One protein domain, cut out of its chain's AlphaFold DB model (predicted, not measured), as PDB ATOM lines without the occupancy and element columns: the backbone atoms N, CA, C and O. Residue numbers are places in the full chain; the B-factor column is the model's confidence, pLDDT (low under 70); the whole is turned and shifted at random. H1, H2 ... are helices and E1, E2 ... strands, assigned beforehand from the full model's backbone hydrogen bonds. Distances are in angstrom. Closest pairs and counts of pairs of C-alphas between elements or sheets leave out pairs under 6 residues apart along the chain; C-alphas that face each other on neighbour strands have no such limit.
ATOM      1  N   GLN A 160     -66.975  76.220  18.380       86.25
ATOM      2  CA  GLN A 160     -65.893  75.698  17.539       86.25
ATOM      3  C   GLN A 160     -66.194  75.934  16.058       86.25
ATOM      4  O   GLN A 160     -65.356  76.477  15.339       86.25
ATOM      5  N   TYR A 161     -67.418  75.638  15.610       87.88
ATOM      6  CA  TYR A 161     -67.843  75.909  14.232       87.88
ATOM      7  C   TYR A 161     -67.732  77.394  13.872       87.88
ATOM      8  O   TYR A 161     -67.277  77.754  12.778       87.88
ATOM      9  N   ARG A 162     -68.114  78.275  14.800       88.50
ATOM     10  CA  ARG A 162     -67.978  79.724  14.638       88.50
ATOM     11  C   ARG A 162     -66.523  80.154  14.484       88.50
ATOM     12  O   ARG A 162     -66.222  80.960  13.600       88.50
ATOM     13  N   MET A 163     -65.632  79.640  15.327       86.94
ATOM     14  CA  MET A 163     -64.203  79.960  15.283       86.94
ATOM     15  C   MET A 163     -63.550  79.430  13.999       86.94
ATOM     16  O   MET A 163     -62.906  80.205  13.293       86.94
ATOM     17  N   ALA A 164     -63.831  78.181  13.612       89.62
ATOM     18  CA  ALA A 164     -63.390  77.600  12.344       89.62
ATOM     19  C   ALA A 164     -63.869  78.422  11.136       89.62
ATOM     20  O   ALA A 164     -63.085  78.779  10.262       89.62
ATOM     21  N   SER A 165     -65.141  78.835  11.125       89.31
ATOM     22  CA  SER A 165     -65.695  79.676  10.054       89.31
ATOM     23  C   SER A 165     -64.998  81.039   9.948       89.31
ATOM     24  O   SER A 165     -64.787  81.551   8.842       89.31
ATOM     25  N   ARG A 166     -64.628  81.646  11.084       87.94
ATOM     26  CA  ARG A 166     -63.867  82.907  11.114       87.94
ATOM     27  C   ARG A 166     -62.444  82.711  10.600       87.94
ATOM     28  O   ARG A 166     -62.003  83.522   9.789       87.94
ATOM     29  N   LEU A 167     -61.779  81.633  11.011       89.06
ATOM     30  CA  LEU A 167     -60.442  81.276  10.546       89.06
ATOM     31  C   LEU A 167     -60.421  81.040   9.034       89.06
ATOM     32  O   LEU A 167     -59.601  81.629   8.337       89.06
ATOM     33  N   HIS A 168     -61.376  80.263   8.511       91.69
ATOM     34  CA  HIS A 168     -61.540  80.080   7.069       91.69
ATOM     35  C   HIS A 168     -61.676  81.423   6.354       91.69
ATOM     36  O   HIS A 168     -60.979  81.679   5.379       91.69
ATOM     37  N   THR A 169     -62.581  82.282   6.832       91.06
ATOM     38  CA  THR A 169     -62.847  83.586   6.209       91.06
ATOM     39  C   THR A 169     -61.580  84.436   6.161       91.06
ATOM     40  O   THR A 169     -61.246  84.957   5.101       91.06
ATOM     41  N   TRP A 170     -60.853  84.515   7.275       89.38
ATOM     42  CA  TRP A 170     -59.606  85.269   7.371       89.38
ATOM     43  C   TRP A 170     -58.543  84.755   6.400       89.38
ATOM     44  O   TRP A 170     -58.037  85.529   5.594       89.38
ATOM     45  N   LEU A 171     -58.305  83.441   6.375       90.94
ATOM     46  CA  LEU A 171     -57.350  82.814   5.459       90.94
ATOM     47  C   LEU A 171     -57.719  82.985   3.989       90.94
ATOM     48  O   LEU A 171     -56.836  83.038   3.140       90.94
ATOM     49  N   THR A 172     -59.011  83.043   3.663       90.38
ATOM     50  CA  THR A 172     -59.449  83.278   2.281       90.38
ATOM     51  C   THR A 172     -59.359  84.736   1.847       90.38
ATOM     52  O   THR A 172     -59.384  84.991   0.648       90.38
ATOM     53  N   GLN A 173     -59.274  85.676   2.790       90.06
ATOM     54  CA  GLN A 173     -59.305  87.116   2.515       90.06
ATOM     55  C   GLN A 173     -57.938  87.788   2.659       90.06
ATOM     56  O   GLN A 173     -57.657  88.705   1.903       90.06
ATOM     57  N   SER A 174     -57.090  87.337   3.586       87.38
ATOM     58  CA  SER A 174     -55.756  87.899   3.828       87.38
ATOM     59  C   SER A 174     -54.682  86.931   3.350       87.38
ATOM     60  O   SER A 174     -54.717  85.733   3.647       87.38
ATOM     61  N   GLU A 175     -53.732  87.461   2.585       86.44
ATOM     62  CA  GLU A 175     -52.523  86.732   2.218       86.44
ATOM     63  C   GLU A 175     -51.544  86.635   3.383       86.44
ATOM     64  O   GLU A 175     -50.995  85.555   3.605       86.44
ATOM     65  N   GLU A 176     -51.417  87.691   4.192       86.25
ATOM     66  CA  GLU A 176     -50.523  87.693   5.353       86.25
ATOM     67  C   GLU A 176     -50.887  86.565   6.324       86.25
ATOM     68  O   GLU A 176     -50.017  85.845   6.805       86.25
ATOM     69  N   ALA A 177     -52.187  86.330   6.529       86.19
ATOM     70  CA  ALA A 177     -52.696  85.242   7.359       86.19
ATOM     71  C   ALA A 177     -52.188  83.857   6.925       86.19
ATOM     72  O   ALA A 177     -51.980  82.974   7.762       86.19
ATOM     73  N   ARG A 178     -51.992  83.646   5.617       89.50
ATOM     74  CA  ARG A 178     -51.504  82.372   5.068       89.50
ATOM     75  C   ARG A 178     -49.994  82.204   5.238       89.50
ATOM     76  O   ARG A 178     -49.526  81.072   5.276       89.50
ATOM     77  N   GLN A 179     -49.257  83.306   5.364       87.56
ATOM     78  CA  GLN A 179     -47.800  83.323   5.522       87.56
ATOM     79  C   GLN A 179     -47.347  83.244   6.991       87.56
ATOM     80  O   GLN A 179     -46.155  83.101   7.258       87.56
ATOM     81  N   LEU A 180     -48.276  83.312   7.951       88.00
ATOM     82  CA  LEU A 180     -47.963  83.160   9.373       88.00
ATOM     83  C   LEU A 180     -47.345  81.793   9.696       88.00
ATOM     84  O   LEU A 180     -47.526  80.815   8.974       88.00
ATOM     85  N   SER A 181     -46.644  81.717  10.828       87.56
ATOM     86  CA  SER A 181     -46.083  80.458  11.315       87.56
ATOM     87  C   SER A 181     -47.170  79.599  11.959       87.56
ATOM     88  O   SER A 181     -47.775  79.991  12.958       87.56
ATOM     89  N   TRP A 182     -47.412  78.419  11.390       88.25
ATOM     90  CA  TRP A 182     -48.401  77.467  11.885       88.25
ATOM     91  C   TRP A 182     -47.722  76.266  12.557       88.25
ATOM     92  O   TRP A 182     -46.709  75.793  12.042       88.25
ATOM     93  N   PRO A 183     -48.273  75.728  13.662       83.38
ATOM     94  CA  PRO A 183     -47.611  74.672  14.429       83.38
ATOM     95  C   PRO A 183     -47.479  73.343  13.680       83.38
ATOM     96  O   PRO A 183     -46.436  72.706  13.743       83.38
ATOM     97  N   THR A 184     -48.547  72.910  13.001       88.00
ATOM     98  CA  THR A 184     -48.654  71.544  12.450       88.00
ATOM     99  C   THR A 184     -49.004  71.499  10.966       88.00
ATOM    100  O   THR A 184     -48.796  70.478  10.319       88.00
ATOM    101  N   HIS A 185     -49.585  72.567  10.415       91.88
ATOM    102  CA  HIS A 185     -50.071  72.578   9.038       91.88
ATOM    103  C   HIS A 185     -49.892  73.941   8.389       91.88
ATOM    104  O   HIS A 185     -50.208  74.950   9.003       91.88
ATOM    105  N   GLN A 186     -49.529  73.976   7.113       91.88
ATOM    106  CA  GLN A 186     -49.490  75.200   6.320       91.88
ATOM    107  C   GLN A 186     -50.778  75.356   5.484       91.88
ATOM    108  O   GLN A 186     -51.136  74.430   4.743       91.88
ATOM    109  N   PRO A 187     -51.486  76.499   5.555       94.38
ATOM    110  CA  PRO A 187     -52.653  76.750   4.718       94.38
ATOM    111  C   PRO A 187     -52.237  77.084   3.279       94.38
ATOM    112  O   PRO A 187     -51.409  77.957   3.038       94.38
ATOM    113  N   ILE A 188     -52.870  76.430   2.308       94.19
ATOM    114  CA  ILE A 188     -52.672  76.671   0.876       94.19
ATOM    115  C   ILE A 188     -54.021  77.019   0.256       94.19
ATOM    116  O   ILE A 188     -54.964  76.224   0.306       94.19
ATOM    117  N   LEU A 189     -54.111  78.210  -0.338       95.19
ATOM    118  CA  LEU A 189     -55.280  78.665  -1.080       95.19
ATOM    119  C   LEU A 189     -54.947  78.714  -2.571       95.19
ATOM    120  O   LEU A 189     -54.146  79.535  -2.998       95.19
ATOM    121  N   TYR A 190     -55.578  77.846  -3.354       92.12
ATOM    122  CA  TYR A 190     -55.428  77.830  -4.807       92.12
ATOM    123  C   TYR A 190     -56.411  78.787  -5.498       92.12
ATOM    124  O   TYR A 190     -57.567  78.919  -5.074       92.12
ATOM    125  N   ASP A 191     -56.005  79.358  -6.636       89.50
ATOM    126  CA  ASP A 191     -56.876  80.186  -7.487       89.50
ATOM    127  C   ASP A 191     -58.077  79.393  -8.010       89.50
ATOM    128  O   ASP A 191     -59.238  79.831  -7.949       89.50
ATOM    129  N   THR A 192     -57.810  78.168  -8.465       87.69
ATOM    130  CA  THR A 192     -58.812  77.190  -8.895       87.69
ATOM    131  C   THR A 192     -58.958  76.082  -7.857       87.69
ATOM    132  O   THR A 192     -58.063  75.822  -7.062       87.69
ATOM    133  N   ARG A 193     -60.127  75.435  -7.800       88.75
ATOM    134  CA  ARG A 193     -60.316  74.297  -6.886       88.75
ATOM    135  C   ARG A 193     -59.374  73.169  -7.305       88.75
ATOM    136  O   ARG A 193     -59.283  72.883  -8.496       88.75
ATOM    137  N   GLN A 194     -58.746  72.522  -6.326       87.81
ATOM    138  CA  GLN A 194     -57.871  71.371  -6.536       87.81
ATOM    139  C   GLN A 194     -58.405  70.137  -5.814       87.81
ATOM    140  O   GLN A 194     -59.085  70.246  -4.784       87.81
ATOM    141  N   SER A 195     -58.132  68.968  -6.400       90.12
ATOM    142  CA  SER A 195     -58.568  67.674  -5.880       90.12
ATOM    143  C   SER A 195     -57.458  67.016  -5.073       90.12
ATOM    144  O   SER A 195     -56.494  66.541  -5.662       90.12
ATOM    145  N   HIS A 196     -57.637  66.923  -3.756       90.69
ATOM    146  CA  HIS A 196     -56.738  66.183  -2.860       90.69
ATOM    147  C   HIS A 196     -57.527  65.200  -1.994       90.69
ATOM    148  O   HIS A 196     -58.747  65.331  -1.837       90.69
ATOM    149  N   HIS A 197     -56.829  64.211  -1.435       93.00
ATOM    150  CA  HIS A 197     -57.365  63.312  -0.412       93.00
ATOM    151  C   HIS A 197     -57.007  63.846   0.973       93.00
ATOM    152  O   HIS A 197     -55.882  64.269   1.204       93.00
ATOM    153  N   CYS A 198     -57.986  63.862   1.878       93.69
ATOM    154  CA  CYS A 198     -57.773  64.294   3.254       93.69
ATOM    155  C   CYS A 198     -57.249  63.132   4.110       93.69
ATOM    156  O   CYS A 198     -58.002  62.177   4.296       93.69
ATOM    157  N   SER A 199     -56.066  63.248   4.722       92.00
ATOM    158  CA  SER A 199     -55.520  62.221   5.628       92.00
ATOM    159  C   SER A 199     -56.415  62.000   6.857       92.00
ATOM    160  O   SER A 199     -56.660  60.866   7.245       92.00
ATOM    161  N   GLY A 200     -57.013  63.062   7.413       88.50
ATOM    162  CA  GLY A 200     -57.878  62.945   8.599       88.50
ATOM    163  C   GLY A 200     -59.244  62.262   8.403       88.50
ATOM    164  O   GLY A 200     -59.747  61.654   9.338       88.50
ATOM    165  N   CYS A 201     -59.880  62.359   7.225       91.44
ATOM    166  CA  CYS A 201     -61.206  61.747   6.988       91.44
ATOM    167  C   CYS A 201     -61.264  60.774   5.805       91.44
ATOM    168  O   CYS A 201     -62.338  60.280   5.479       91.44
ATOM    169  N   GLY A 202     -60.154  60.555   5.099       88.81
ATOM    170  CA  GLY A 202     -60.062  59.691   3.917       88.81
ATOM    171  C   GLY A 202     -60.805  60.193   2.670       88.81
ATOM    172  O   GLY A 202     -60.700  59.596   1.601       88.81
ATOM    173  N   HIS A 203     -61.565  61.287   2.756       88.25
ATOM    174  CA  HIS A 203     -62.373  61.762   1.634       88.25
ATOM    175  C   HIS A 203     -61.576  62.622   0.648       88.25
ATOM    176  O   HIS A 203     -60.972  63.630   1.026       88.25
ATOM    177  N   GLY A 204     -61.676  62.275  -0.639       89.69
ATOM    178  CA  GLY A 204     -61.294  63.141  -1.751       89.69
ATOM    179  C   GLY A 204     -62.252  64.328  -1.879       89.69
ATOM    180  O   GLY A 204     -63.473  64.148  -1.925       89.69
ATOM    181  N   ARG A 205     -61.725  65.554  -1.911       89.56
ATOM    182  CA  ARG A 205     -62.532  66.784  -2.034       89.56
ATOM    183  C   ARG A 205     -62.010  67.653  -3.168       89.56
ATOM    184  O   ARG A 205     -60.836  67.605  -3.490       89.56
ATOM    185  N   TYR A 206     -62.882  68.485  -3.731       90.44
ATOM    186  CA  TYR A 206     -62.525  69.472  -4.751       90.44
ATOM    187  C   TYR A 206     -62.762  70.884  -4.201       90.44
ATOM    188  O   TYR A 206     -63.855  71.443  -4.333       90.44
ATOM    189  N   ILE A 207     -61.764  71.431  -3.498       91.44
ATOM    190  CA  ILE A 207     -61.852  72.697  -2.743       91.44
ATOM    191  C   ILE A 207     -60.624  73.583  -2.992       91.44
ATOM    192  O   ILE A 207     -59.629  73.129  -3.550       91.44
ATOM    193  N   LYS A 208     -60.720  74.871  -2.633       93.56
ATOM    194  CA  LYS A 208     -59.633  75.849  -2.830       93.56
ATOM    195  C   LYS A 208     -58.645  75.903  -1.664       93.56
ATOM    196  O   LYS A 208     -57.458  76.058  -1.906       93.56
ATOM    197  N   LEU A 209     -59.140  75.802  -0.429       95.75
ATOM    198  CA  LEU A 209     -58.325  75.873   0.783       95.75
ATOM    199  C   LEU A 209     -58.003  74.464   1.284       95.75
ATOM    200  O   LEU A 209     -58.914  73.706   1.631       95.75
ATOM    201  N   TRP A 210     -56.716  74.156   1.355       95.56
ATOM    202  CA  TRP A 210     -56.168  72.907   1.870       95.56
ATOM    203  C   TRP A 210     -55.132  73.179   2.956       95.56
ATOM    204  O   TRP A 210     -54.509  74.236   2.969       95.56
ATOM    205  N   TRP A 211     -54.947  72.218   3.858       94.69
ATOM    206  CA  TRP A 211     -53.939  72.277   4.913       94.69
ATOM    207  C   TRP A 211     -52.874  71.232   4.639       94.69
ATOM    208  O   TRP A 211     -53.164  70.043   4.713       94.69
ATOM    209  N   ARG A 212     -51.663  71.660   4.293       94.38
ATOM    210  CA  ARG A 212     -50.534  70.755   4.072       94.38
ATOM    211  C   ARG A 212     -49.897  70.414   5.412       94.38
ATOM    212  O   ARG A 212     -49.593  71.333   6.166       94.38
ATOM    213  N   MET A 213     -49.724  69.133   5.715       91.94
ATOM    214  CA  MET A 213     -49.123  68.709   6.982       91.94
ATOM    215  C   MET A 213     -47.625  69.026   7.020       91.94
ATOM    216  O   MET A 213     -46.940  68.962   5.994       91.94
ATOM    217  N   LEU A 214     -47.148  69.390   8.209       90.56
ATOM    218  CA  LEU A 214     -45.747  69.654   8.512       90.56
ATOM    219  C   LEU A 214     -45.206  68.556   9.440       90.56
ATOM    220  O   LEU A 214     -45.938  68.066  10.299       90.56
ATOM    221  N   ASP A 215     -43.945  68.172   9.254       86.94
ATOM    222  CA  ASP A 215     -43.227  67.280  10.167       86.94
ATOM    223  C   ASP A 215     -42.696  68.032  11.406       86.94
ATOM    224  O   ASP A 215     -42.922  69.233  11.578       86.94
ATOM    225  N   GLU A 216     -41.976  67.327  12.280       82.12
ATOM    226  CA  GLU A 216     -41.376  67.889  13.501       82.12
ATOM    227  C   GLU A 216     -40.386  69.029  13.213       82.12
ATOM    228  O   GLU A 216     -40.285  69.983  13.986       82.12
ATOM    229  N   ASN A 217     -39.721  68.983  12.055       83.44
ATOM    230  CA  ASN A 217     -38.798  70.010  11.575       83.44
ATOM    231  C   ASN A 217     -39.511  71.123  10.786       83.44
ATOM    232  O   ASN A 217     -38.858  71.993  10.211       83.44
ATOM    233  N   ARG A 218     -40.852  71.113  10.759       78.56
ATOM    234  CA  ARG A 218     -41.722  72.011   9.986       78.56
ATOM    235  C   ARG A 218     -41.534  71.921   8.470       78.56
ATOM    236  O   ARG A 218     -41.901  72.848   7.747       78.56
ATOM    237  N   ASN A 219     -41.022  70.801   7.974       84.94
ATOM    238  CA  ASN A 219     -40.961  70.522   6.551       84.94
ATOM    239  C   ASN A 219     -42.282  69.921   6.059       84.94
ATOM    240  O   ASN A 219     -42.937  69.161   6.776       84.94
ATOM    241  N   PRO A 220     -42.704  70.217   4.822       87.25
ATOM    242  CA  PRO A 220     -43.985  69.738   4.330       87.25
ATOM    243  C   PRO A 220     -43.939  68.247   3.960       87.25
ATOM    244  O   PRO A 220     -43.211  67.861   3.049       87.25
ATOM    245  N   THR A 221     -44.798  67.425   4.564       83.81
ATOM    246  CA  THR A 221     -44.800  65.959   4.356       83.81
ATOM    247  C   THR A 221     -45.435  65.516   3.033       83.81
ATOM    248  O   THR A 221     -45.306  64.366   2.625       83.81
ATOM    249  N   GLY A 222     -46.136  66.422   2.342       87.75
ATOM    250  CA  GLY A 222     -46.880  66.120   1.108       87.75
ATOM    251  C   GLY A 222     -48.306  65.616   1.344       87.75
ATOM    252  O   GLY A 222     -49.076  65.505   0.392       87.75
ATOM    253  N   GLU A 223     -48.688  65.389   2.599       92.62
ATOM    254  CA  GLU A 223     -50.050  65.031   2.973       92.62
ATOM    255  C   GLU A 223     -50.939  66.260   3.198       92.62
ATOM    256  O   GLU A 223     -50.470  67.345   3.561       92.62
ATOM    257  N   PHE A 224     -52.247  66.082   3.000       94.56
ATOM    258  CA  PHE A 224     -53.222  67.165   3.058       94.56
ATOM    259  C   PHE A 224     -54.391  66.841   3.977       94.56
ATOM    260  O   PHE A 224     -54.939  65.744   3.963       94.56
ATOM    261  N   ASN A 225     -54.863  67.858   4.691       93.88
ATOM    262  CA  ASN A 225     -56.080  67.830   5.477       93.88
ATOM    263  C   ASN A 225     -57.088  68.860   4.968       93.88
ATOM    264  O   ASN A 225     -56.755  69.964   4.525       93.88
ATOM    265  N   CYS A 226     -58.367  68.493   5.025       93.62
ATOM    266  CA  CYS A 226     -59.442  69.437   4.769       93.62
ATOM    267  C   CYS A 226     -59.598  70.379   5.967       93.62
ATOM    268  O   CYS A 226     -59.297  70.009   7.102       93.62
ATOM    269  N   HIS A 227     -60.120  71.584   5.725       92.81
ATOM    270  CA  HIS A 227     -60.261  72.590   6.780       92.81
ATOM    271  C   HIS A 227     -61.053  72.088   7.996       92.81
ATOM    272  O   HIS A 227     -60.650  72.346   9.119       92.81
ATOM    273  N   ALA A 228     -62.114  71.303   7.780       90.56
ATOM    274  CA  ALA A 228     -62.911  70.746   8.871       90.56
ATOM    275  C   ALA A 228     -62.124  69.762   9.756       90.56
ATOM    276  O   ALA A 228     -62.289  69.784  10.971       90.56
ATOM    277  N   CYS A 229     -61.269  68.918   9.164       92.06
ATOM    278  CA  CYS A 229     -60.415  68.001   9.925       92.06
ATOM    279  C   CYS A 229     -59.326  68.762  10.677       92.06
ATOM    280  O   CYS A 229     -59.086  68.468  11.841       92.06
ATOM    281  N   PHE A 230     -58.719  69.770  10.048       91.56
ATOM    282  CA  PHE A 230     -57.720  70.606  10.709       91.56
ATOM    283  C   PHE A 230     -58.298  71.326  11.938       91.56
ATOM    284  O   PHE A 230     -57.711  71.281  13.010       91.56
ATOM    285  N   THR A 231     -59.484  71.928  11.819       90.31
ATOM    286  CA  THR A 231     -60.116  72.661  12.929       90.31
ATOM    287  C   THR A 231     -60.865  71.772  13.922       90.31
ATOM    288  O   THR A 231     -61.552  72.306  14.790       90.31
ATOM    289  N   SER A 232     -60.806  70.444  13.774       86.69
ATOM    290  CA  SER A 232     -61.456  69.525  14.717       86.69
ATOM    291  C   SER A 232     -60.772  69.552  16.085       86.69
ATOM    292  O   SER A 232     -61.451  69.567  17.108       86.69
ATOM    293  N   ASP A 233     -59.442  69.667  16.096       85.25
ATOM    294  CA  ASP A 233     -58.655  69.958  17.288       85.25
ATOM    295  C   ASP A 233     -58.259  71.439  17.295       85.25
ATOM    296  O   ASP A 233     -57.261  71.857  16.700       85.25
ATOM    297  N   TRP A 234     -59.068  72.257  17.971       82.06
ATOM    298  CA  TRP A 234     -58.852  73.702  18.011       82.06
ATOM    299  C   TRP A 234     -57.547  74.104  18.716       82.06
ATOM    300  O   TRP A 234     -57.001  75.166  18.417       82.06
ATOM    301  N   SER A 235     -57.017  73.262  19.610       77.69
ATOM    302  CA  SER A 235     -55.786  73.562  20.356       77.69
ATOM    303  C   SER A 235     -54.565  73.726  19.442       77.69
ATOM    304  O   SER A 235     -53.641  74.466  19.762       77.69
ATOM    305  N   ARG A 236     -54.597  73.094  18.261       78.75
ATOM    306  CA  ARG A 236     -53.529  73.118  17.248       78.75
ATOM    307  C   ARG A 236     -53.851  74.013  16.050       78.75
ATOM    308  O   ARG A 236     -53.037  74.126  15.133       78.75
ATOM    309  N   ALA A 237     -55.037  74.627  16.037       80.06
ATOM    310  CA  ALA A 237     -55.614  75.294  14.871       80.06
ATOM    311  C   ALA A 237     -55.287  76.795  14.771       80.06
ATOM    312  O   ALA A 237     -55.916  77.505  13.982       80.06
TER     313      ALA A 237
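What this domain is: This is residues 160 to 237 of the 280 residues of an uncharacterized protein of Aureobasidium pullulans (UniProt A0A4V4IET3). What is the shape? A strongly twisted meander, E1, E2 and E3, each strand the antiparallel neighbour of the one before, bends sharply, with short H3 packed on it and H1 grazing it. What else? The 78 printed residues, mixed in class, run H1 H2 E1 E2 E3 H3. They are compact, with radius of gyration of the C-alphas 11.7 A and spans 28 by 24 by 24 A.

Where its parts are: Which are helices? H1 is residues 160 to 173, 20.0 A, from C-alpha 160 at (-65.893, 75.698, 17.539); H2 is 176 to 179; H3 is 227 to 230, with C-alpha 230 at (-57.720, 70.606, 10.709). Which are strands? E1, 185 to 197, 15.1 A, bends at 192; E2, 204 to 214, 19.7 A, bends at 207; E3 is 220 to 226.

How they stand to each other: How do strands pair? In hairpins: within hydrogen-bond range are N 188 and O 210, 2.8 A, across E1 and E2, and N 225 and O 211, 2.8 A, across E2 and E3. And helices? H1 and H2 only graze the sheet; H3's height is 8.4 A. Every O i to N i+4 pair in H1 is within hydrogen-bond range.

The domain as a whole: Any cut? None. Low confidence? No printed residue is under 70.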